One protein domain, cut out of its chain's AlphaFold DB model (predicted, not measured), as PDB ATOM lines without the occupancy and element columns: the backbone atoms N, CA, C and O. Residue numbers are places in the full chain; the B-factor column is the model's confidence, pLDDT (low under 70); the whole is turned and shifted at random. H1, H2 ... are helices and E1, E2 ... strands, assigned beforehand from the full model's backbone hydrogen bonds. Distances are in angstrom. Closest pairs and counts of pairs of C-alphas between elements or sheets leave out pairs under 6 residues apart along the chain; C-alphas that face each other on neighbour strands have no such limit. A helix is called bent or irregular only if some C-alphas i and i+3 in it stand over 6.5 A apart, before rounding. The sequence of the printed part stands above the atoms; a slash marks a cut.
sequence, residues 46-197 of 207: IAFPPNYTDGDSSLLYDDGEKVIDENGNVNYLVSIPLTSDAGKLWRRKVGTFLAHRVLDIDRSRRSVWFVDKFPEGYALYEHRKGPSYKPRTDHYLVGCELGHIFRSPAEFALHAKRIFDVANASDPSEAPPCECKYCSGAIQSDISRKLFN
ATOM      1  N   ILE A  46       9.081  25.055 -31.116       94.62
ATOM      2  CA  ILE A  46      10.541  24.972 -31.189       94.62
ATOM      3  C   ILE A  46      10.914  23.517 -31.459       94.62
ATOM      4  O   ILE A  46      10.516  22.625 -30.712       94.62
ATOM      5  N   ALA A  47      11.680  23.267 -32.513       96.31
ATOM      6  CA  ALA A  47      12.306  21.971 -32.728       96.31
ATOM      7  C   ALA A  47      13.681  21.958 -32.051       96.31
ATOM      8  O   ALA A  47      14.393  22.960 -32.091       96.31
ATOM      9  N   PHE A  48      14.052  20.834 -31.434       96.25
ATOM     10  CA  PHE A  48      15.453  20.617 -31.080       96.25
ATOM     11  C   PHE A  48      16.288  20.482 -32.361       96.25
ATOM     12  O   PHE A  48      15.773  19.949 -33.352       96.25
ATOM     13  N   PRO A  49      17.547  20.945 -32.353       93.81
ATOM     14  CA  PRO A  49      18.442  20.774 -33.487       93.81
ATOM     15  C   PRO A  49      18.617  19.284 -33.829       93.81
ATOM     16  O   PRO A  49      18.798  18.474 -32.921       93.81
ATOM     17  N   PRO A  50      18.546  18.891 -35.112       92.75
ATOM     18  CA  PRO A  50      18.627  17.484 -35.508       92.75
ATOM     19  C   PRO A  50      20.058  16.927 -35.498       92.75
ATOM     20  O   PRO A  50      20.240  15.723 -35.613       92.75
ATOM     21  N   ASN A  51      21.071  17.787 -35.405       92.62
ATOM     22  CA  ASN A  51      22.487  17.429 -35.495       92.62
ATOM     23  C   ASN A  51      23.116  17.028 -34.152       92.62
ATOM     24  O   ASN A  51      24.279  16.635 -34.138       92.62
ATOM     25  N   TYR A  52      22.392  17.147 -33.033       95.50
ATOM     26  CA  TYR A  52      22.912  16.759 -31.726       95.50
ATOM     27  C   TYR A  52      21.809  16.338 -30.748       95.50
ATOM     28  O   TYR A  52      20.794  17.016 -30.582       95.50
ATOM     29  N   THR A  53      22.062  15.238 -30.046       96.12
ATOM     30  CA  THR A  53      21.329  14.789 -28.862       96.12
ATOM     31  C   THR A  53      22.300  14.035 -27.955       96.12
ATOM     32  O   THR A  53      23.215  13.384 -28.450       96.12
ATOM     33  N   ASP A  54      22.095  14.098 -26.642       96.38
ATOM     34  CA  ASP A  54      22.725  13.195 -25.668       96.38
ATOM     35  C   ASP A  54      21.754  12.087 -25.220       96.38
ATOM     36  O   ASP A  54      21.903  11.488 -24.153       96.38
ATOM     37  N   GLY A  55      20.694  11.862 -25.999       96.94
ATOM     38  CA  GLY A  55      19.713  10.822 -25.752       96.94
ATOM     39  C   GLY A  55      20.161   9.461 -26.280       96.94
ATOM     40  O   GLY A  55      20.563   9.330 -27.431       96.94
ATOM     41  N   ASP A  56      20.004   8.434 -25.455       97.31
ATOM     42  CA  ASP A  56      20.255   7.036 -25.772       97.31
ATOM     43  C   ASP A  56      18.965   6.223 -25.588       97.31
ATOM     44  O   ASP A  56      18.489   5.986 -24.471       97.31
ATOM     45  N   SER A  57      18.405   5.750 -26.706       96.31
ATOM     46  CA  SER A  57      17.185   4.940 -26.713       96.31
ATOM     47  C   SER A  57      17.328   3.606 -25.971       96.31
ATOM     48  O   SER A  57      16.323   3.022 -25.575       96.31
ATOM     49  N   SER A  58      18.551   3.111 -25.758       95.81
ATOM     50  CA  SER A  58      18.802   1.870 -25.013       95.81
ATOM     51  C   SER A  58      18.524   1.998 -23.507       95.81
ATOM     52  O   SER A  58      18.385   0.983 -22.809       95.81
ATOM     53  N   LEU A  59      18.421   3.241 -23.016       94.06
ATOM     54  CA  LEU A  59      18.069   3.589 -21.638       94.06
ATOM     55  C   LEU A  59      16.560   3.700 -21.412       94.06
ATOM     56  O   LEU A  59      16.124   3.885 -20.273       94.06
ATOM     57  N   LEU A  60      15.766   3.621 -22.480       96.25
ATOM     58  CA  LEU A  60      14.317   3.666 -22.392       96.25
ATOM     59  C   LEU A  60      13.781   2.380 -21.757       96.25
ATOM     60  O   LEU A  60      14.340   1.293 -21.905       96.25
ATOM     61  N   TYR A  61      12.692   2.536 -21.014       93.62
ATOM     62  CA  TYR A  61      11.986   1.439 -20.371       93.62
ATOM     63  C   TYR A  61      10.878   0.915 -21.277       93.62
ATOM     64  O   TYR A  61      10.185   1.702 -21.931       93.62
ATOM     65  N   ASP A  62      10.667  -0.394 -21.231       95.94
ATOM     66  CA  ASP A  62       9.418  -0.993 -21.682       95.94
ATOM     67  C   ASP A  62       8.271  -0.597 -20.746       95.94
ATOM     68  O   ASP A  62       8.478  -0.298 -19.562       95.94
ATOM     69  N   ASP A  63       7.049  -0.617 -21.274       95.75
ATOM     70  CA  ASP A  63       5.858  -0.354 -20.477       95.75
ATOM     71  C   ASP A  63       5.676  -1.445 -19.418       95.75
ATOM     72  O   ASP A  63       5.511  -2.630 -19.714       95.75
ATOM     73  N   GLY A  64       5.698  -1.025 -18.157       93.00
ATOM     74  CA  GLY A  64       5.484  -1.883 -17.008       93.00
ATOM     75  C   GLY A  64       4.015  -2.261 -16.841       93.00
ATOM     76  O   GLY A  64       3.107  -1.451 -17.037       93.00
ATOM     77  N   GLU A  65       3.781  -3.493 -16.404       93.50
ATOM     78  CA  GLU A  65       2.441  -3.998 -16.129       93.50
ATOM     79  C   GLU A  65       1.972  -3.622 -14.718       93.50
ATOM     80  O   GLU A  65       2.757  -3.504 -13.771       93.50
ATOM     81  N   LYS A  66       0.655  -3.455 -14.555       94.69
ATOM     82  CA  LYS A  66       0.047  -3.233 -13.239       94.69
ATOM     83  C   LYS A  66       0.032  -4.550 -12.455       94.69
ATOM     84  O   LYS A  66      -0.953  -5.280 -12.496       94.69
ATOM     85  N   VAL A  67       1.094  -4.807 -11.700       96.25
ATOM     86  CA  VAL A  67       1.168  -5.908 -10.728       96.25
ATOM     87  C   VAL A  67       0.844  -5.372  -9.336       96.25
ATOM     88  O   VAL A  67       1.392  -4.346  -8.926       96.25
ATOM     89  N   ILE A  68      -0.084  -6.032  -8.637       97.31
ATOM     90  CA  ILE A  68      -0.457  -5.708  -7.256       97.31
ATOM     91  C   ILE A  68       0.374  -6.595  -6.330       97.31
ATOM     92  O   ILE A  68       0.354  -7.814  -6.480       97.31
ATOM     93  N   ASP A  69       1.116  -5.985  -5.408       96.44
ATOM     94  CA  ASP A  69       1.895  -6.716  -4.409       96.44
ATOM     95  C   ASP A  69       1.024  -7.235  -3.250       96.44
ATOM     96  O   ASP A  69      -0.162  -6.918  -3.138       96.44
ATOM     97  N   GLU A  70       1.624  -8.023  -2.356       97.31
ATOM     98  CA  GLU A  70       0.967  -8.585  -1.162       97.31
ATOM     99  C   GLU A  70       0.361  -7.512  -0.241       97.31
ATOM    100  O   GLU A  70      -0.579  -7.780   0.504       97.31
ATOM    101  N   ASN A  71       0.858  -6.273  -0.322       96.44
ATOM    102  CA  ASN A  71       0.382  -5.130   0.454       96.44
ATOM    103  C   ASN A  71      -0.694  -4.316  -0.289       96.44
ATOM    104  O   ASN A  71      -1.075  -3.233   0.163       96.44
ATOM    105  N   GLY A  72      -1.164  -4.782  -1.450       96.56
ATOM    106  CA  GLY A  72      -2.161  -4.091  -2.260       96.56
ATOM    107  C   GLY A  72      -1.632  -2.862  -3.012       96.56
ATOM    108  O   GLY A  72      -2.436  -2.053  -3.497       96.56
ATOM    109  N   ASN A  73      -0.311  -2.687  -3.119       97.69
ATOM    110  CA  ASN A  73       0.321  -1.572  -3.821       97.69
ATOM    111  C   ASN A  73       0.714  -1.936  -5.255       97.69
ATOM    112  O   ASN A  73       0.861  -3.096  -5.619       97.69
ATOM    113  N   VAL A  74       0.910  -0.906  -6.073       98.06
ATOM    114  CA  VAL A  74       1.442  -0.997  -7.435       98.06
ATOM    115  C   VAL A  74       2.707  -0.155  -7.563       98.06
ATOM    116  O   VAL A  74       2.884   0.836  -6.845       98.06
ATOM    117  N   ASN A  75       3.581  -0.532  -8.493       97.19
ATOM    118  CA  ASN A  75       4.796   0.206  -8.827       97.19
ATOM    119  C   ASN A  75       5.214  -0.095 -10.272       97.19
ATOM    120  O   ASN A  75       5.932  -1.060 -10.515       97.19
ATOM    121  N   TYR A  76       4.754   0.712 -11.226       96.19
ATOM    122  CA  TYR A  76       5.035   0.497 -12.646       96.19
ATOM    123  C   TYR A  76       5.148   1.817 -13.404       96.19
ATOM    124  O   TYR A  76       4.601   2.844 -12.991       96.19
ATOM    125  N   LEU A  77       5.901   1.783 -14.497       96.38
ATOM    126  CA  LEU A  77       6.203   2.923 -15.348       96.38
ATOM    127  C   LEU A  77       5.593   2.673 -16.726       96.38
ATOM    128  O   LEU A  77       5.789   1.593 -17.267       96.38
ATOM    129  N   VAL A  78       4.877   3.638 -17.292       97.50
ATOM    130  CA  VAL A  78       4.319   3.529 -18.650       97.50
ATOM    131  C   VAL A  78       4.727   4.729 -19.479       97.50
ATOM    132  O   VAL A  78       4.694   5.859 -18.993       97.50
ATOM    133  N   SER A  79       5.137   4.500 -20.716       97.44
ATOM    134  CA  SER A  79       5.381   5.552 -21.688       97.44
ATOM    135  C   SER A  79       4.075   6.286 -21.973       97.44
ATOM    136  O   SER A  79       3.008   5.681 -22.091       97.44
ATOM    137  N   ILE A  80       4.140   7.612 -22.061       97.56
ATOM    138  CA  ILE A  80       2.969   8.441 -22.342       97.56
ATOM    139  C   ILE A  80       3.177   9.292 -23.595       97.56
ATOM    140  O   ILE A  80       4.251   9.862 -23.807       97.56
ATOM    141  N   PRO A  81       2.136   9.445 -24.436       96.81
ATOM    142  CA  PRO A  81       2.255  10.208 -25.667       96.81
ATOM    143  C   PRO A  81       2.414  11.702 -25.377       96.81
ATOM    144  O   PRO A  81       1.864  12.243 -24.414       96.81
ATOM    145  N   LEU A  82       3.081  12.414 -26.287       94.62
ATOM    146  CA  LEU A  82       3.264  13.870 -26.201       94.62
ATOM    147  C   LEU A  82       1.947  14.666 -26.245       94.62
ATOM    148  O   LEU A  82       1.932  15.844 -25.886       94.62
ATOM    149  N   THR A  83       0.860  14.042 -26.702       94.81
ATOM    150  CA  THR A  83      -0.497  14.608 -26.759       94.81
ATOM    151  C   THR A  83      -1.240  14.544 -25.422       94.81
ATOM    152  O   THR A  83      -2.258  15.223 -25.277       94.81
ATOM    153  N   SER A  84      -0.734  13.782 -24.446       96.88
ATOM    154  CA  SER A  84      -1.247  13.775 -23.070       96.88
ATOM    155  C   SER A  84      -1.103  15.152 -22.413       96.88
ATOM    156  O   SER A  84      -0.277  15.973 -22.822       96.88
ATOM    157  N   ASP A  85      -1.875  15.421 -21.362       96.50
ATOM    158  CA  ASP A  85      -1.790  16.703 -20.649       96.50
ATOM    159  C   ASP A  85      -0.425  16.907 -19.985       96.50
ATOM    160  O   ASP A  85       0.119  18.015 -20.006       96.50
ATOM    161  N   ALA A  86       0.180  15.828 -19.482       96.62
ATOM    162  CA  ALA A  86       1.552  15.840 -19.000       96.62
ATOM    163  C   ALA A  86       2.546  16.143 -20.130       96.62
ATOM    164  O   ALA A  86       3.380  17.038 -19.980       96.62
ATOM    165  N   GLY A  87       2.411  15.489 -21.288       97.31
ATOM    166  CA  GLY A  87       3.212  15.772 -22.480       97.31
ATOM    167  C   GLY A  87       3.127  17.240 -22.906       97.31
ATOM    168  O   GLY A  87       4.153  17.911 -23.046       97.31
ATOM    169  N   LYS A  88       1.912  17.789 -23.012       96.69
ATOM    170  CA  LYS A  88       1.670  19.209 -23.316       96.69
ATOM    171  C   LYS A  88       2.285  20.134 -22.267       96.69
ATOM    172  O   LYS A  88       2.915  21.126 -22.632       96.69
ATOM    173  N   LEU A  89       2.124  19.833 -20.974       95.75
ATOM    174  CA  LEU A  89       2.682  20.628 -19.876       95.75
ATOM    175  C   LEU A  89       4.208  20.686 -19.948       95.75
ATOM    176  O   LEU A  89       4.779  21.776 -19.858       95.75
ATOM    177  N   TRP A  90       4.855  19.532 -20.115       97.69
ATOM    178  CA  TRP A  90       6.303  19.447 -20.254       97.69
ATOM    179  C   TRP A  90       6.780  20.235 -21.463       97.69
ATOM    180  O   TRP A  90       7.622  21.125 -21.325       97.69
ATOM    181  N   ARG A  91       6.177  19.977 -22.627       97.25
ATOM    182  CA  ARG A  91       6.543  20.652 -23.868       97.25
ATOM    183  C   ARG A  91       6.393  22.164 -23.772       97.25
ATOM    184  O   ARG A  91       7.274  22.888 -24.225       97.25
ATOM    185  N   ARG A  92       5.307  22.634 -23.152       95.19
ATOM    186  CA  ARG A  92       5.041  24.056 -22.912       95.19
ATOM    187  C   ARG A  92       6.100  24.688 -22.018       95.19
ATOM    188  O   ARG A  92       6.635  25.744 -22.332       95.19
ATOM    189  N   LYS A  93       6.393  24.064 -20.874       94.56
ATOM    190  CA  LYS A  93       7.335  24.611 -19.885       94.56
ATOM    191  C   LYS A  93       8.755  24.683 -20.445       94.56
ATOM    192  O   LYS A  93       9.406  25.710 -20.277       94.56
ATOM    193  N   VAL A  94       9.201  23.634 -21.136       96.19
ATOM    194  CA  VAL A  94      10.523  23.596 -21.777       96.19
ATOM    195  C   VAL A  94      10.574  24.558 -22.964       96.19
ATOM    196  O   VAL A  94      11.493  25.364 -23.044       96.19
ATOM    197  N   GLY A  95       9.564  24.547 -23.840       94.88
ATOM    198  CA  GLY A  95       9.519  25.418 -25.018       94.88
ATOM    199  C   GLY A  95       9.525  26.898 -24.652       94.88
ATOM    200  O   GLY A  95      10.319  27.662 -25.184       94.88
ATOM    201  N   THR A  96       8.706  27.293 -23.675       92.31
ATOM    202  CA  THR A  96       8.679  28.677 -23.175       92.31
ATOM    203  C   THR A  96      10.027  29.084 -22.578       92.31
ATOM    204  O   THR A  96      10.510  30.181 -22.839       92.31
ATOM    205  N   PHE A  97      10.679  28.190 -21.827       92.56
ATOM    206  CA  PHE A  97      12.020  28.455 -21.308       92.56
ATOM    207  C   PHE A  97      13.043  28.673 -22.433       92.56
ATOM    208  O   PHE A  97      13.768  29.665 -22.402       92.56
ATOM    209  N   LEU A  98      13.077  27.792 -23.438       93.69
ATOM    210  CA  LEU A  98      14.003  27.902 -24.570       93.69
ATOM    211  C   LEU A  98      13.757  29.179 -25.385       93.69
ATOM    212  O   LEU A  98      14.708  29.896 -25.690       93.69
ATOM    213  N   ALA A  99      12.493  29.514 -25.660       92.19
ATOM    214  CA  ALA A  99      12.118  30.736 -26.370       92.19
ATOM    215  C   ALA A  99      12.650  32.001 -25.677       92.19
ATOM    216  O   ALA A  99      13.135  32.916 -26.336       92.19
ATOM    217  N   HIS A 100      12.557  32.050 -24.343       89.00
ATOM    218  CA  HIS A 100      12.888  33.243 -23.553       89.00
ATOM    219  C   HIS A 100      14.356  33.331 -23.147       89.00
ATOM    220  O   HIS A 100      14.839  34.425 -22.873       89.00
ATOM    221  N   ARG A 101      15.042  32.194 -22.986       87.06
ATOM    222  CA  ARG A 101      16.376  32.138 -22.359       87.06
ATOM    223  C   ARG A 101      17.484  31.655 -23.280       87.06
ATOM    224  O   ARG A 101      18.642  31.807 -22.913       87.06
ATOM    225  N   VAL A 102      17.139  31.052 -24.414       88.31
ATOM    226  CA  VAL A 102      18.115  30.473 -25.347       88.31
ATOM    227  C   VAL A 102      18.003  31.135 -26.711       88.31
ATOM    228  O   VAL A 102      18.990  31.645 -27.218       88.31
ATOM    229  N   LEU A 103      16.797  31.176 -27.277       88.50
ATOM    230  CA  LEU A 103      16.579  31.669 -28.639       88.50
ATOM    231  C   LEU A 103      16.277  33.172 -28.707       88.50
ATOM    232  O   LEU A 103      16.353  33.755 -29.779       88.50
ATOM    233  N   ASP A 104      15.902  33.785 -27.580       86.62
ATOM    234  CA  ASP A 104      15.553  35.211 -27.473       86.62
ATOM    235  C   ASP A 104      14.464  35.680 -28.471       86.62
ATOM    236  O   ASP A 104      14.392  36.842 -28.868       86.62
ATOM    237  N   ILE A 105      13.570  34.763 -28.858       84.19
ATOM    238  CA  ILE A 105      12.500  34.994 -29.848       84.19
ATOM    239  C   ILE A 105      11.199  35.535 -29.237       84.19
ATOM    240  O   ILE A 105      10.317  35.985 -29.961       84.19
ATOM    241  N   ASP A 106      11.057  35.516 -27.908       73.69
ATOM    242  CA  ASP A 106       9.929  36.146 -27.207       73.69
ATOM    243  C   ASP A 106      10.397  36.932 -25.978       73.69
ATOM    244  O   ASP A 106      10.222  36.535 -24.824       73.69
ATOM    245  N   ARG A 107      10.964  38.111 -26.247       65.50
ATOM    246  CA  ARG A 107      11.383  39.080 -25.221       65.50
ATOM    247  C   ARG A 107      10.218  39.619 -24.387       65.50
ATOM    248  O   ARG A 107      10.414  40.011 -23.240       65.50
ATOM    249  N   SER A 108       9.004  39.621 -24.946       71.50
ATOM    250  CA  SER A 108       7.803  40.136 -24.276       71.50
ATOM    251  C   SER A 108       7.308  39.224 -23.149       71.50
ATOM    252  O   SER A 108       6.577  39.677 -22.267       71.50
ATOM    253  N   ARG A 109       7.700  37.941 -23.184       69.81
ATOM    254  CA  ARG A 109       7.236  36.862 -22.301       69.81
ATOM    255  C   ARG A 109       5.721  36.648 -22.295       69.81
ATOM    256  O   ARG A 109       5.186  36.075 -21.347       69.81
ATOM    257  N   ARG A 110       5.022  37.119 -23.331       74.94
ATOM    258  CA  ARG A 110       3.561  36.993 -23.464       74.94
ATOM    259  C   ARG A 110       3.156  35.755 -24.254       74.94
ATOM    260  O   ARG A 110       2.007  35.332 -24.161       74.94
ATOM    261  N   SER A 111       4.080  35.176 -25.017       83.31
ATOM    262  CA  SER A 111       3.792  34.064 -25.912       83.31
ATOM    263  C   SER A 111       4.004  32.718 -25.230       83.31
ATOM    264  O   SER A 111       4.935  32.517 -24.448       83.31
ATOM    265  N   VAL A 112       3.135  31.762 -25.558       87.25
ATOM    266  CA  VAL A 112       3.252  30.377 -25.097       87.25
ATOM    267  C   VAL A 112       3.918  29.551 -26.187       87.25
ATOM    268  O   VAL A 112       3.367  29.392 -27.275       87.25
ATOM    269  N   TRP A 113       5.078  28.987 -25.863       93.00
ATOM    270  CA  TRP A 113       5.857  28.155 -26.775       93.00
ATOM    271  C   TRP A 113       5.860  26.705 -26.321       93.00
ATOM    272  O   TRP A 113       5.925  26.411 -25.125       93.00
ATOM    273  N   PHE A 114       5.838  25.793 -27.285       95.44
ATOM    274  CA  PHE A 114       5.959  24.360 -27.062       95.44
ATOM    275  C   PHE A 114       7.206  23.857 -27.777       95.44
ATOM    276  O   PHE A 114       7.437  24.232 -28.919       95.44
ATOM    277  N   VAL A 115       7.984  22.957 -27.176       96.56
ATOM    278  CA  VAL A 115       8.857  22.132 -28.029       96.56
ATOM    279  C   VAL A 115       7.980  21.213 -28.878       96.56
ATOM    280  O   VAL A 115       6.901  20.818 -28.427       96.56
ATOM    281  N   ASP A 116       8.368  20.916 -30.112       95.94
ATOM    282  CA  ASP A 116       7.577  20.060 -31.000       95.94
ATOM    283  C   ASP A 116       7.622  18.593 -30.542       95.94
ATOM    284  O   ASP A 116       6.586  17.978 -30.279       95.94
ATOM    285  N   LYS A 117       8.840  18.100 -30.314       96.88
ATOM    286  CA  LYS A 117       9.177  16.805 -29.713       96.88
ATOM    287  C   LYS A 117      10.337  16.978 -28.727       96.88
ATOM    288  O   LYS A 117      10.987  18.022 -28.727       96.88
ATOM    289  N   PHE A 118      10.566  15.993 -27.860       97.75
ATOM    290  CA  PHE A 118      11.808  15.932 -27.076       97.75
ATOM    291  C   PHE A 118      12.996  15.569 -27.987       97.75
ATOM    292  O   PHE A 118      12.755  15.140 -29.122       97.75
ATOM    293  N   PRO A 119      14.252  15.764 -27.537       97.62
ATOM    294  CA  PRO A 119      15.420  15.324 -28.294       97.62
ATOM    295  C   PRO A 119      15.339  13.828 -28.604       97.62
ATOM    296  O   PRO A 119      14.684  13.064 -27.890       97.62
ATOM    297  N   GLU A 120      15.988  13.411 -29.684       97.56
ATOM    298  CA  GLU A 120      16.048  11.997 -30.046       97.56
ATOM    299  C   GLU A 120      16.663  11.169 -28.909       97.56
ATOM    300  O   GLU A 120      17.546  11.646 -28.200       97.56
ATOM    301  N   GLY A 121      16.134   9.963 -28.682       97.25
ATOM    302  CA  GLY A 121      16.515   9.106 -27.554       97.25
ATOM    303  C   GLY A 121      15.792   9.408 -26.235       97.25
ATOM    304  O   GLY A 121      15.966   8.659 -25.279       97.25
ATOM    305  N   TYR A 122      14.941  10.441 -26.168       98.44
ATOM    306  CA  TYR A 122      14.142  10.743 -24.976       98.44
ATOM    307  C   TYR A 122      12.681  10.298 -25.082       98.44
ATOM    308  O   TYR A 122      12.019  10.516 -26.097       98.44
ATOM    309  N   ALA A 123      12.135   9.787 -23.976       98.19
ATOM    310  CA  ALA A 123      10.711   9.502 -23.825       98.19
ATOM    311  C   ALA A 123      10.175   9.955 -22.461       98.19
ATOM    312  O   ALA A 123      10.890  10.005 -21.454       98.19
ATOM    313  N   LEU A 124       8.891  10.325 -22.447       98.38
ATOM    314  CA  LEU A 124       8.179  10.730 -21.243       98.38
ATOM    315  C   LEU A 124       7.393   9.541 -20.702       98.38
ATOM    316  O   LEU A 124       6.659   8.888 -21.437       98.38
ATOM    317  N   TYR A 125       7.515   9.319 -19.406       98.50
ATOM    318  CA  TYR A 125       6.878   8.232 -18.695       98.50
ATOM    319  C   TYR A 125       6.006   8.751 -17.560       98.50
ATOM    320  O   TYR A 125       6.298   9.773 -16.936       98.50
ATOM    321  N   GLU A 126       4.962   7.996 -17.258       98.25
ATOM    322  CA  GLU A 126       4.120   8.129 -16.085       98.25
ATOM    323  C   GLU A 126       4.450   6.998 -15.101       98.25
ATOM    324  O   GLU A 126       4.311   5.815 -15.411       98.25
ATOM    325  N   HIS A 127       4.913   7.355 -13.905       98.12
ATOM    326  CA  HIS A 127       5.196   6.421 -12.820       98.12
ATOM    327  C   HIS A 127       4.009   6.357 -11.873       98.12
ATOM    328  O   HIS A 127       3.653   7.355 -11.246       98.12
ATOM    329  N   ARG A 128       3.425   5.169 -11.738       97.62
ATOM    330  CA  ARG A 128       2.316   4.904 -10.824       97.62
ATOM    331  C   ARG A 128       2.815   4.099  -9.639       97.62
ATOM    332  O   ARG A 128       3.261   2.964  -9.801       97.62
ATOM    333  N   LYS A 129       2.731   4.688  -8.443       97.06
ATOM    334  CA  LYS A 129       3.225   4.080  -7.201       97.06
ATOM    335  C   LYS A 129       2.265   4.270  -6.028       97.06
ATOM    336  O   LYS A 129       1.792   5.379  -5.795       97.06
ATOM    337  N   GLY A 130       2.069   3.228  -5.226       97.75
ATOM    338  CA  GLY A 130       1.273   3.271  -3.992       97.75
ATOM    339  C   GLY A 130       0.025   2.393  -4.077       97.75
ATOM    340  O   GLY A 130       0.013   1.476  -4.896       97.75
ATOM    341  N   PRO A 131      -1.020   2.652  -3.273       98.06
ATOM    342  CA  PRO A 131      -2.189   1.779  -3.205       98.06
ATOM    343  C   PRO A 131      -2.855   1.595  -4.572       98.06
ATOM    344  O   PRO A 131      -3.112   2.570  -5.280       98.06
ATOM    345  N   SER A 132      -3.164   0.353  -4.948       97.12
ATOM    346  CA  SER A 132      -3.641  -0.013  -6.294       97.12
ATOM    347  C   SER A 132      -4.940   0.678  -6.735       97.12
ATOM    348  O   SER A 132      -5.171   0.829  -7.943       97.12
ATOM    349  N   TYR A 133      -5.765   1.109  -5.774       96.69
ATOM    350  CA  TYR A 133      -7.026   1.825  -5.988       96.69
ATOM    351  C   TYR A 133      -6.836   3.332  -6.224       96.69
ATOM    352  O   TYR A 133      -7.699   3.974  -6.818       96.69
ATOM    353  N   LYS A 134      -5.720   3.912  -5.767       97.25
ATOM    354  CA  LYS A 134      -5.404   5.339  -5.926       97.25
ATOM    355  C   LYS A 134      -3.885   5.551  -5.931       97.25
ATOM    356  O   LYS A 134      -3.341   6.141  -4.992       97.25
ATOM    357  N   PRO A 135      -3.181   5.054  -6.962       97.50
ATOM    358  CA  PRO A 135      -1.741   5.220  -7.037       97.50
ATOM    359  C   PRO A 135      -1.391   6.697  -7.214       97.50
ATOM    360  O   PRO A 135      -2.084   7.446  -7.903       97.50
ATOM    361  N   ARG A 136      -0.285   7.115  -6.603       97.69
ATOM    362  CA  ARG A 136       0.332   8.410  -6.877       97.69
ATOM    363  C   ARG A 136       0.943   8.373  -8.275       97.69
ATOM    364  O   ARG A 136       1.617   7.401  -8.614       97.69
ATOM    365  N   THR A 137       0.741   9.449  -9.026       97.62
ATOM    366  CA  THR A 137       1.249   9.608 -10.389       97.62
ATOM    367  C   THR A 137       2.366  10.646 -10.423       97.62
ATOM    368  O   THR A 137       2.143  11.803 -10.066       97.62
ATOM    369  N   ASP A 138       3.552  10.246 -10.875       97.62
ATOM    370  CA  ASP A 138       4.666  11.143 -11.198       97.62
ATOM    371  C   ASP A 138       4.999  11.061 -12.691       97.62
ATOM    372  O   ASP A 138       4.714  10.057 -13.334       97.62
ATOM    373  N   HIS A 139       5.647  12.089 -13.241       98.25
ATOM    374  CA  HIS A 139       6.091  12.086 -14.636       98.25
ATOM    375  C   HIS A 139       7.606  12.200 -14.716       98.25
ATOM    376  O   HIS A 139       8.193  13.077 -14.075       98.25
ATOM    377  N   TYR A 140       8.220  11.359 -15.540       98.31
ATOM    378  CA  TYR A 140       9.662  11.304 -15.724       98.31
ATOM    379  C   TYR A 140      10.026  11.422 -17.192       98.31
ATOM    380  O   TYR A 140       9.463  10.724 -18.025       98.31
ATOM    381  N   LEU A 141      11.000  12.268 -17.502       98.44
ATOM    382  CA  LEU A 141      11.649  12.266 -18.805       98.44
ATOM    383  C   LEU A 141      12.952  11.471 -18.694       98.44
ATOM    384  O   LEU A 141      13.807  11.782 -17.858       98.44
ATOM    385  N   VAL A 142      13.064  10.436 -19.518       98.31
ATOM    386  CA  VAL A 142      14.155   9.454 -19.536       98.31
ATOM    387  C   VAL A 142      14.812   9.502 -20.909       98.31
ATOM    388  O   VAL A 142      14.122   9.756 -21.892       98.31
ATOM    389  N   GLY A 143      16.123   9.279 -20.967       97.25
ATOM    390  CA  GLY A 143      16.851   9.169 -22.233       97.25
ATOM    391  C   GLY A 143      18.293   9.649 -22.176       97.25
ATOM    392  O   GLY A 143      19.088   9.217 -22.984       97.25
ATOM    393  N   CYS A 144      18.670  10.495 -21.216       96.81
ATOM    394  CA  CYS A 144      20.033  11.035 -21.137       96.81
ATOM    395  C   CYS A 144      21.079   9.923 -20.969       96.81
ATOM    396  O   CYS A 144      20.982   9.159 -20.006       96.81
ATOM    397  N   GLU A 145      22.104   9.898 -21.825       95.62
ATOM    398  CA  GLU A 145      23.207   8.919 -21.837       95.62
ATOM    399  C   GLU A 145      23.926   8.795 -20.481       95.62
ATOM    400  O   GLU A 145      24.400   7.728 -20.093       95.62
ATOM    401  N   LEU A 146      23.924   9.871 -19.684       92.62
ATOM    402  CA  LEU A 146      24.475   9.905 -18.324       92.62
ATOM    403  C   LEU A 146      23.564   9.225 -17.277       92.62
ATOM    404  O   LEU A 146      23.794   9.326 -16.066       92.62
ATOM    405  N   GLY A 147      22.486   8.568 -17.714       92.19
ATOM    406  CA  GLY A 147      21.502   7.892 -16.870       92.19
ATOM    407  C   GLY A 147      20.648   8.848 -16.033       92.19
ATOM    408  O   GLY A 147      20.162   8.479 -14.959       92.19
ATOM    409  N   HIS A 148      20.510  10.106 -16.459       94.81
ATOM    410  CA  HIS A 148      19.716  11.105 -15.744       94.81
ATOM    411  C   HIS A 148      18.216  10.910 -16.003       94.81
ATOM    412  O   HIS A 148      17.777  10.801 -17.146       94.81
ATOM    413  N   ILE A 149      17.419  10.922 -14.928       97.38
ATOM    414  CA  ILE A 149      15.953  10.862 -14.982       97.38
ATOM    415  C   ILE A 149      15.410  12.190 -14.467       97.38
ATOM    416  O   ILE A 149      15.485  12.482 -13.269       97.38
ATOM    417  N   PHE A 150      14.850  12.998 -15.360       97.94
ATOM    418  CA  PHE A 150      14.312  14.306 -15.003       97.94
ATOM    419  C   PHE A 150      12.891  14.144 -14.467       97.94
ATOM    420  O   PHE A 150      12.022  13.605 -15.146       97.94
ATOM    421  N   ARG A 151      12.631  14.631 -13.251       96.75
ATOM    422  CA  ARG A 151      11.343  14.472 -12.550       96.75
ATOM    423  C   ARG A 151      10.406  15.661 -12.688       96.75
ATOM    424  O   ARG A 151       9.310  15.674 -12.138       96.75
ATOM    425  N   SER A 152      10.855  16.699 -13.381       96.06
ATOM    426  CA  SER A 152      10.015  17.828 -13.746       96.06
ATOM    427  C   SER A 152      10.584  18.548 -14.969       96.06
ATOM    428  O   SER A 152      11.794  18.475 -15.211       96.06
ATOM    429  N   PRO A 153       9.761  19.338 -15.680       96.69
ATOM    430  CA  PRO A 153      10.242  20.163 -16.784       96.69
ATOM    431  C   PRO A 153      11.355  21.132 -16.359       96.69
ATOM    432  O   PRO A 153      12.260  21.418 -17.134       96.69
ATOM    433  N   ALA A 154      11.307  21.623 -15.116       94.12
ATOM    434  CA  ALA A 154      12.299  22.551 -14.578       94.12
ATOM    435  C   ALA A 154      13.661  21.888 -14.319       94.12
ATOM    436  O   ALA A 154      14.679  22.572 -14.363       94.12
ATOM    437  N   GLU A 155      13.693  20.578 -14.046       95.62
ATOM    438  CA  GLU A 155      14.955  19.831 -13.942       95.62
ATOM    439  C   GLU A 155      15.596  19.639 -15.320       95.62
ATOM    440  O   GLU A 155      16.819  19.672 -15.431       95.62
ATOM    441  N   PHE A 156      14.777  19.464 -16.364       97.69
ATOM    442  CA  PHE A 156      15.247  19.255 -17.733       97.69
ATOM    443  C   PHE A 156      15.591  20.553 -18.472       97.69
ATOM    444  O   PHE A 156      16.438  20.538 -19.352       97.69
ATOM    445  N   ALA A 157      14.980  21.687 -18.126       96.00
ATOM    446  CA  ALA A 157      15.097  22.937 -18.884       96.00
ATOM    447  C   ALA A 157      16.547  23.377 -19.171       96.00
ATOM    448  O   ALA A 157      16.875  23.710 -20.307       96.00
ATOM    449  N   LEU A 158      17.434  23.338 -18.171       96.25
ATOM    450  CA  LEU A 158      18.847  23.687 -18.378       96.25
ATOM    451  C   LEU A 158      19.620  22.641 -19.174       96.25
ATOM    452  O   LEU A 158      20.561  22.979 -19.882       96.25
ATOM    453  N   HIS A 159      19.202  21.382 -19.084       97.75
ATOM    454  CA  HIS A 159      19.769  20.321 -19.904       97.75
ATOM    455  C   HIS A 159      19.351  20.480 -21.369       97.75
ATOM    456  O   HIS A 159      20.178  20.416 -22.266       97.75
ATOM    457  N   ALA A 160      18.087  20.835 -21.612       97.56
ATOM    458  CA  ALA A 160      17.607  21.211 -22.934       97.56
ATOM    459  C   ALA A 160      18.385  22.406 -23.511       97.56
ATOM    460  O   ALA A 160      18.725  22.385 -24.688       97.56
ATOM    461  N   LYS A 161      18.714  23.422 -22.693       96.50
ATOM    462  CA  LYS A 161      19.602  24.521 -23.115       96.50
ATOM    463  C   LYS A 161      20.971  23.996 -23.555       96.50
ATOM    464  O   LYS A 161      21.414  24.368 -24.632       96.50
ATOM    465  N   ARG A 162      21.601  23.111 -22.772       96.69
ATOM    466  CA  ARG A 162      22.893  22.503 -23.138       96.69
ATOM    467  C   ARG A 162      22.831  21.819 -24.506       96.69
ATOM    468  O   ARG A 162      23.754  21.997 -25.288       96.69
ATOM    469  N   ILE A 163      21.757  21.087 -24.812       96.88
ATOM    470  CA  ILE A 163      21.582  20.440 -26.125       96.88
ATOM    471  C   ILE A 163      21.590  21.481 -27.254       96.88
ATOM    472  O   ILE A 163      22.272  21.288 -28.255       96.88
ATOM    473  N   PHE A 164      20.893  22.609 -27.079       95.50
ATOM    474  CA  PHE A 164      20.950  23.721 -28.034       95.50
ATOM    475  C   PHE A 164      22.345  24.341 -28.128       95.50
ATOM    476  O   PHE A 164      22.804  24.613 -29.232       95.50
ATOM    477  N   ASP A 165      23.013  24.576 -27.002       95.19
ATOM    478  CA  ASP A 165      24.340  25.193 -26.998       95.19
ATOM    479  C   ASP A 165      25.362  24.319 -27.742       95.19
ATOM    480  O   ASP A 165      26.133  24.836 -28.541       95.19
ATOM    481  N   VAL A 166      25.343  22.998 -27.523       95.69
ATOM    482  CA  VAL A 166      26.232  22.056 -28.224       95.69
ATOM    483  C   VAL A 166      25.924  21.997 -29.706       95.69
ATOM    484  O   VAL A 166      26.836  22.067 -30.521       95.69
ATOM    485  N   ALA A 167      24.647  21.897 -30.063       94.69
ATOM    486  CA  ALA A 167      24.234  21.802 -31.455       94.69
ATOM    487  C   ALA A 167      24.625  23.026 -32.300       94.69
ATOM    488  O   ALA A 167      24.744  22.903 -33.518       94.69
ATOM    489  N   ASN A 168      24.767  24.193 -31.663       91.38
ATOM    490  CA  ASN A 168      25.122  25.453 -32.315       91.38
ATOM    491  C   ASN A 168      26.612  25.816 -32.176       91.38
ATOM    492  O   ASN A 168      27.029  26.832 -32.732       91.38
ATOM    493  N   ALA A 169      27.407  25.042 -31.433       91.44
ATOM    494  CA  ALA A 169      28.842  25.272 -31.314       91.44
ATOM    495  C   ALA A 169      29.596  24.679 -32.512       91.44
ATOM    496  O   ALA A 169      29.188  23.660 -33.071       91.44
ATOM    497  N   SER A 170      30.718  25.302 -32.881       89.94
ATOM    498  CA  SER A 170      31.628  24.768 -33.904       89.94
ATOM    499  C   SER A 170      32.246  23.439 -33.458       89.94
ATOM    500  O   SER A 170      32.402  22.528 -34.269       89.94
ATOM    501  N   ASP A 171      32.550  23.322 -32.162       88.88
ATOM    502  CA  ASP A 171      33.007  22.105 -31.496       88.88
ATOM    503  C   ASP A 171      32.181  21.868 -30.206       88.88
ATOM    504  O   ASP A 171      32.034  22.784 -29.388       88.88
ATOM    505  N   PRO A 172      31.645  20.653 -29.962       86.69
ATOM    506  CA  PRO A 172      30.897  20.326 -28.742       86.69
ATOM    507  C   PRO A 172      31.612  20.617 -27.409       86.69
ATOM    508  O   PRO A 172      30.945  20.808 -26.379       86.69
ATOM    509  N   SER A 173      32.947  20.621 -27.412       88.44
ATOM    510  CA  SER A 173      33.795  20.925 -26.255       88.44
ATOM    511  C   SER A 173      33.851  22.418 -25.915       88.44
ATOM    512  O   SER A 173      34.095  22.764 -24.759       88.44
ATOM    513  N   GLU A 174      33.555  23.295 -26.877       91.75
ATOM    514  CA  GLU A 174      33.490  24.748 -26.675       91.75
ATOM    515  C   GLU A 174      32.166  25.193 -26.053       91.75
ATOM    516  O   GLU A 174      32.074  26.259 -25.439       91.75
ATOM    517  N   ALA A 175      31.116  24.385 -26.200       92.50
ATOM    518  CA  ALA A 175      29.822  24.724 -25.645       92.50
ATOM    519  C   ALA A 175      29.887  24.754 -24.100       92.50
ATOM    520  O   ALA A 175      30.505  23.876 -23.485       92.50
ATOM    521  N   PRO A 176      29.200  25.703 -23.439       93.38
ATOM    522  CA  PRO A 176      29.257  25.881 -21.990       93.38
ATOM    523  C   PRO A 176      28.826  24.621 -21.223       93.38
ATOM    524  O   PRO A 176      27.950  23.881 -21.690       93.38
ATOM    525  N   PRO A 177      29.395  24.374 -20.026       94.62
ATOM    526  CA  PRO A 177      29.054  23.206 -19.224       94.62
ATOM    527  C   PRO A 177      27.569  23.210 -18.843       94.62
ATOM    528  O   PRO A 177      26.957  24.257 -18.631       94.62
ATOM    529  N   CYS A 178      26.979  22.019 -18.730       95.62
ATOM    530  CA  CYS A 178      25.570  21.893 -18.376       95.62
ATOM    531  C   CYS A 178      25.315  22.325 -16.924       95.62
ATOM    532  O   CYS A 178      25.858  21.753 -15.978       95.62
ATOM    533  N   GLU A 179      24.416  23.289 -16.742       95.00
ATOM    534  CA  GLU A 179      24.052  23.830 -15.427       95.00
ATOM    535  C   GLU A 179      22.879  23.086 -14.764       95.00
ATOM    536  O   GLU A 179      22.403  23.480 -13.696       95.00
ATOM    537  N   CYS A 180      22.363  22.012 -15.374       95.50
ATOM    538  CA  CYS A 180      21.270  21.251 -14.774       95.50
ATOM    539  C   CYS A 180      21.718  20.613 -13.447       95.50
ATOM    540  O   CYS A 180      22.908  20.376 -13.218       95.50
ATOM    541  N   LYS A 181      20.769  20.303 -12.556       95.56
ATOM    542  CA  LYS A 181      21.072  19.742 -11.224       95.56
ATOM    543  C   LYS A 181      21.893  18.445 -11.266       95.56
ATOM    544  O   LYS A 181      22.582  18.135 -10.301       95.56
ATOM    545  N   TYR A 182      21.765  17.665 -12.341       95.56
ATOM    546  CA  TYR A 182      22.405  16.358 -12.469       95.56
ATOM    547  C   TYR A 182      23.852  16.489 -12.951       95.56
ATOM    548  O   TYR A 182      24.724  15.841 -12.383       95.56
ATOM    549  N   CYS A 183      24.114  17.386 -13.908       94.88
ATOM    550  CA  CYS A 183      25.456  17.624 -14.433       94.88
ATOM    551  C   CYS A 183      26.296  18.528 -13.518       94.88
ATOM    552  O   CYS A 183      27.468  18.251 -13.291       94.88
ATOM    553  N   SER A 184      25.701  19.586 -12.957       94.50
ATOM    554  CA  SER A 184      26.421  20.554 -12.110       94.50
ATOM    555  C   SER A 184      26.459  20.182 -10.624       94.50
ATOM    556  O   SER A 184      27.209  20.779  -9.855       94.50
ATOM    557  N   GLY A 185      25.596  19.261 -10.180       92.44
ATOM    558  CA  GLY A 185      25.375  18.980  -8.757       92.44
ATOM    559  C   GLY A 185      24.635  20.091  -7.995       92.44
ATOM    560  O   GLY A 185      24.463  19.989  -6.779       92.44
ATOM    561  N   ALA A 186      24.178  21.149  -8.674       91.50
ATOM    562  CA  ALA A 186      23.461  22.248  -8.040       91.50
ATOM    563  C   ALA A 186      22.075  21.829  -7.517       91.50
ATOM    564  O   ALA A 186      21.398  20.940  -8.040       91.50
ATOM    565  N   ILE A 187      21.601  22.521  -6.477       91.88
ATOM    566  CA  ILE A 187      20.293  22.243  -5.883       91.88
ATOM    567  C   ILE A 187      19.187  22.820  -6.777       91.88
ATOM    568  O   ILE A 187      19.170  24.012  -7.085       91.88
ATOM    569  N   GLN A 188      18.192  21.994  -7.122       90.81
ATOM    570  CA  GLN A 188      17.084  22.394  -8.003       90.81
ATOM    571  C   GLN A 188      16.328  23.640  -7.516       90.81
ATOM    572  O   GLN A 188      15.852  24.429  -8.331       90.81
ATOM    573  N   SER A 189      16.202  23.844  -6.200       87.31
ATOM    574  CA  SER A 189      15.557  25.039  -5.646       87.31
ATOM    575  C   SER A 189      16.323  26.321  -5.964       87.31
ATOM    576  O   SER A 189      15.697  27.344  -6.225       87.31
ATOM    577  N   ASP A 190      17.656  26.270  -5.974       87.75
ATOM    578  CA  ASP A 190      18.491  27.440  -6.261       87.75
ATOM    579  C   ASP A 190      18.496  27.753  -7.751       87.75
ATOM    580  O   ASP A 190      18.336  28.913  -8.129       87.75
ATOM    581  N   ILE A 191      18.548  26.715  -8.589       87.56
ATOM    582  CA  ILE A 191      18.308  26.825 -10.032       87.56
ATOM    583  C   ILE A 191      16.952  27.494 -10.286       87.56
ATOM    584  O   ILE A 191      16.849  28.470 -11.030       87.56
ATOM    585  N   SER A 192      15.902  27.002  -9.623       83.81
ATOM    586  CA  SER A 192      14.540  27.475  -9.873       83.81
ATOM    587  C   SER A 192      14.331  28.926  -9.439       83.81
ATOM    588  O   SER A 192      13.651  29.682 -10.134       83.81
ATOM    589  N   ARG A 193      14.951  29.327  -8.323       81.88
ATOM    590  CA  ARG A 193      14.959  30.708  -7.822       81.88
ATOM    591  C   ARG A 193      15.630  31.658  -8.815       81.88
ATOM    592  O   ARG A 193      15.084  32.720  -9.089       81.88
ATOM    593  N   LYS A 194      16.783  31.258  -9.361       78.31
ATOM    594  CA  LYS A 194      17.566  32.066 -10.308       78.31
ATOM    595  C   LYS A 194      16.871  32.223 -11.663       78.31
ATOM    596  O   LYS A 194      16.905  33.302 -12.243       78.31
ATOM    597  N   LEU A 195      16.258  31.157 -12.182       73.38
ATOM    598  CA  LEU A 195      15.833  31.116 -13.588       73.38
ATOM    599  C   LEU A 195      14.350  31.384 -13.821       73.38
ATOM    600  O   LEU A 195      13.992  32.006 -14.828       73.38
ATOM    601  N   PHE A 196      13.493  30.925 -12.909       68.25
ATOM    602  CA  PHE A 196      12.041  31.000 -13.075       68.25
ATOM    603  C   PHE A 196      11.397  32.126 -12.256       68.25
ATOM    604  O   PHE A 196      10.172  32.197 -12.219       68.25
ATOM    605  N   ASN A 197      12.192  32.993 -11.605       62.44
ATOM    606  CA  ASN A 197      11.721  34.066 -10.712       62.44
ATOM    607  C   ASN A 197      10.638  33.588  -9.724       62.44
ATOM    608  O   ASN A 197       9.708  34.320  -9.389       62.44
TER     609      ASN A 197
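AT A GLANCE: This is residues 46 to 197 of the 207 residues of the protein "Clr2_transil domain-containing protein" of Botryobasidium botryosum FD-172 SS1 (UniProt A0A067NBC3). A twisted sheet of three antiparallel strands, in the order E1, E3, E4, makes one end of an elongated domain; beyond it H1 and H2 pack together at a steep angle, with short H3 and H4 near H2. Residues 46 to 72, with no named element, run along the domain to the sheet's far end. The 152 printed residues hold E1, H1, E2, E3, E4, H2, H3, H4 in chain order, mixed helices and strands, with 70 residues, under half, in named elements. The whole is compact, with a radius of gyration of the C-alphas of 16.6 A and spans of 54 by 34 by 29 A.

IN THESE COORDINATES: Find C-alpha 73 at (0.321, -1.572, -3.821), where E1, residues 73 to 79, begins. E3, residues 123 to 131, runs 25.5 A; E4 is residues 136 to 142. H1, residues 85 to 101, runs 23.9 A, and H2, residues 153 to 167, 20.3 A. Look next for E2, residues 113 to 115, H3, residues 181 to 184, and H4, residues 188 to 195, ending at (15.833, 31.116, -13.588).

HOW THE PARTS SIT: Between E1 and E3, N 76 and O 128 are 3.1 A apart; in the hairpin E3 and E4, N 125 and O 140 are 2.8 A apart. H1 only grazes the sheet with residues 86 to 90, H2 with 153 to 156. H1 and H2 touch, closest at C-alphas Trp 90 and Pro 153, 5.3 A, at a steep tilt of 52 degrees, the same way. E2 pairs with no named strand; its C-alpha Phe 114 is 4.2 A from that of Gly 95 in H1. H3 and H4 are each close but not clearly touching H2, with C-alpha Glu 155 being 6.7 A from Lys 181 and 6.8 A from Gln 188. Every O i to N i+4 pair is within hydrogen-bond range in H1 and H4, 9 of 11 in irregular H2, where C-alphas 155 and 158 are 7.0 A apart; H3 is too short for one.

THE WHOLE: The two farthest C-alphas, Glu 70 and Ser 170, are 55.9 A apart. The printed part has no cut; the links H1 to E2 and H2 to H3 are long. Look for pLDDT under 70 at residues 107, 109 and 196 to 197.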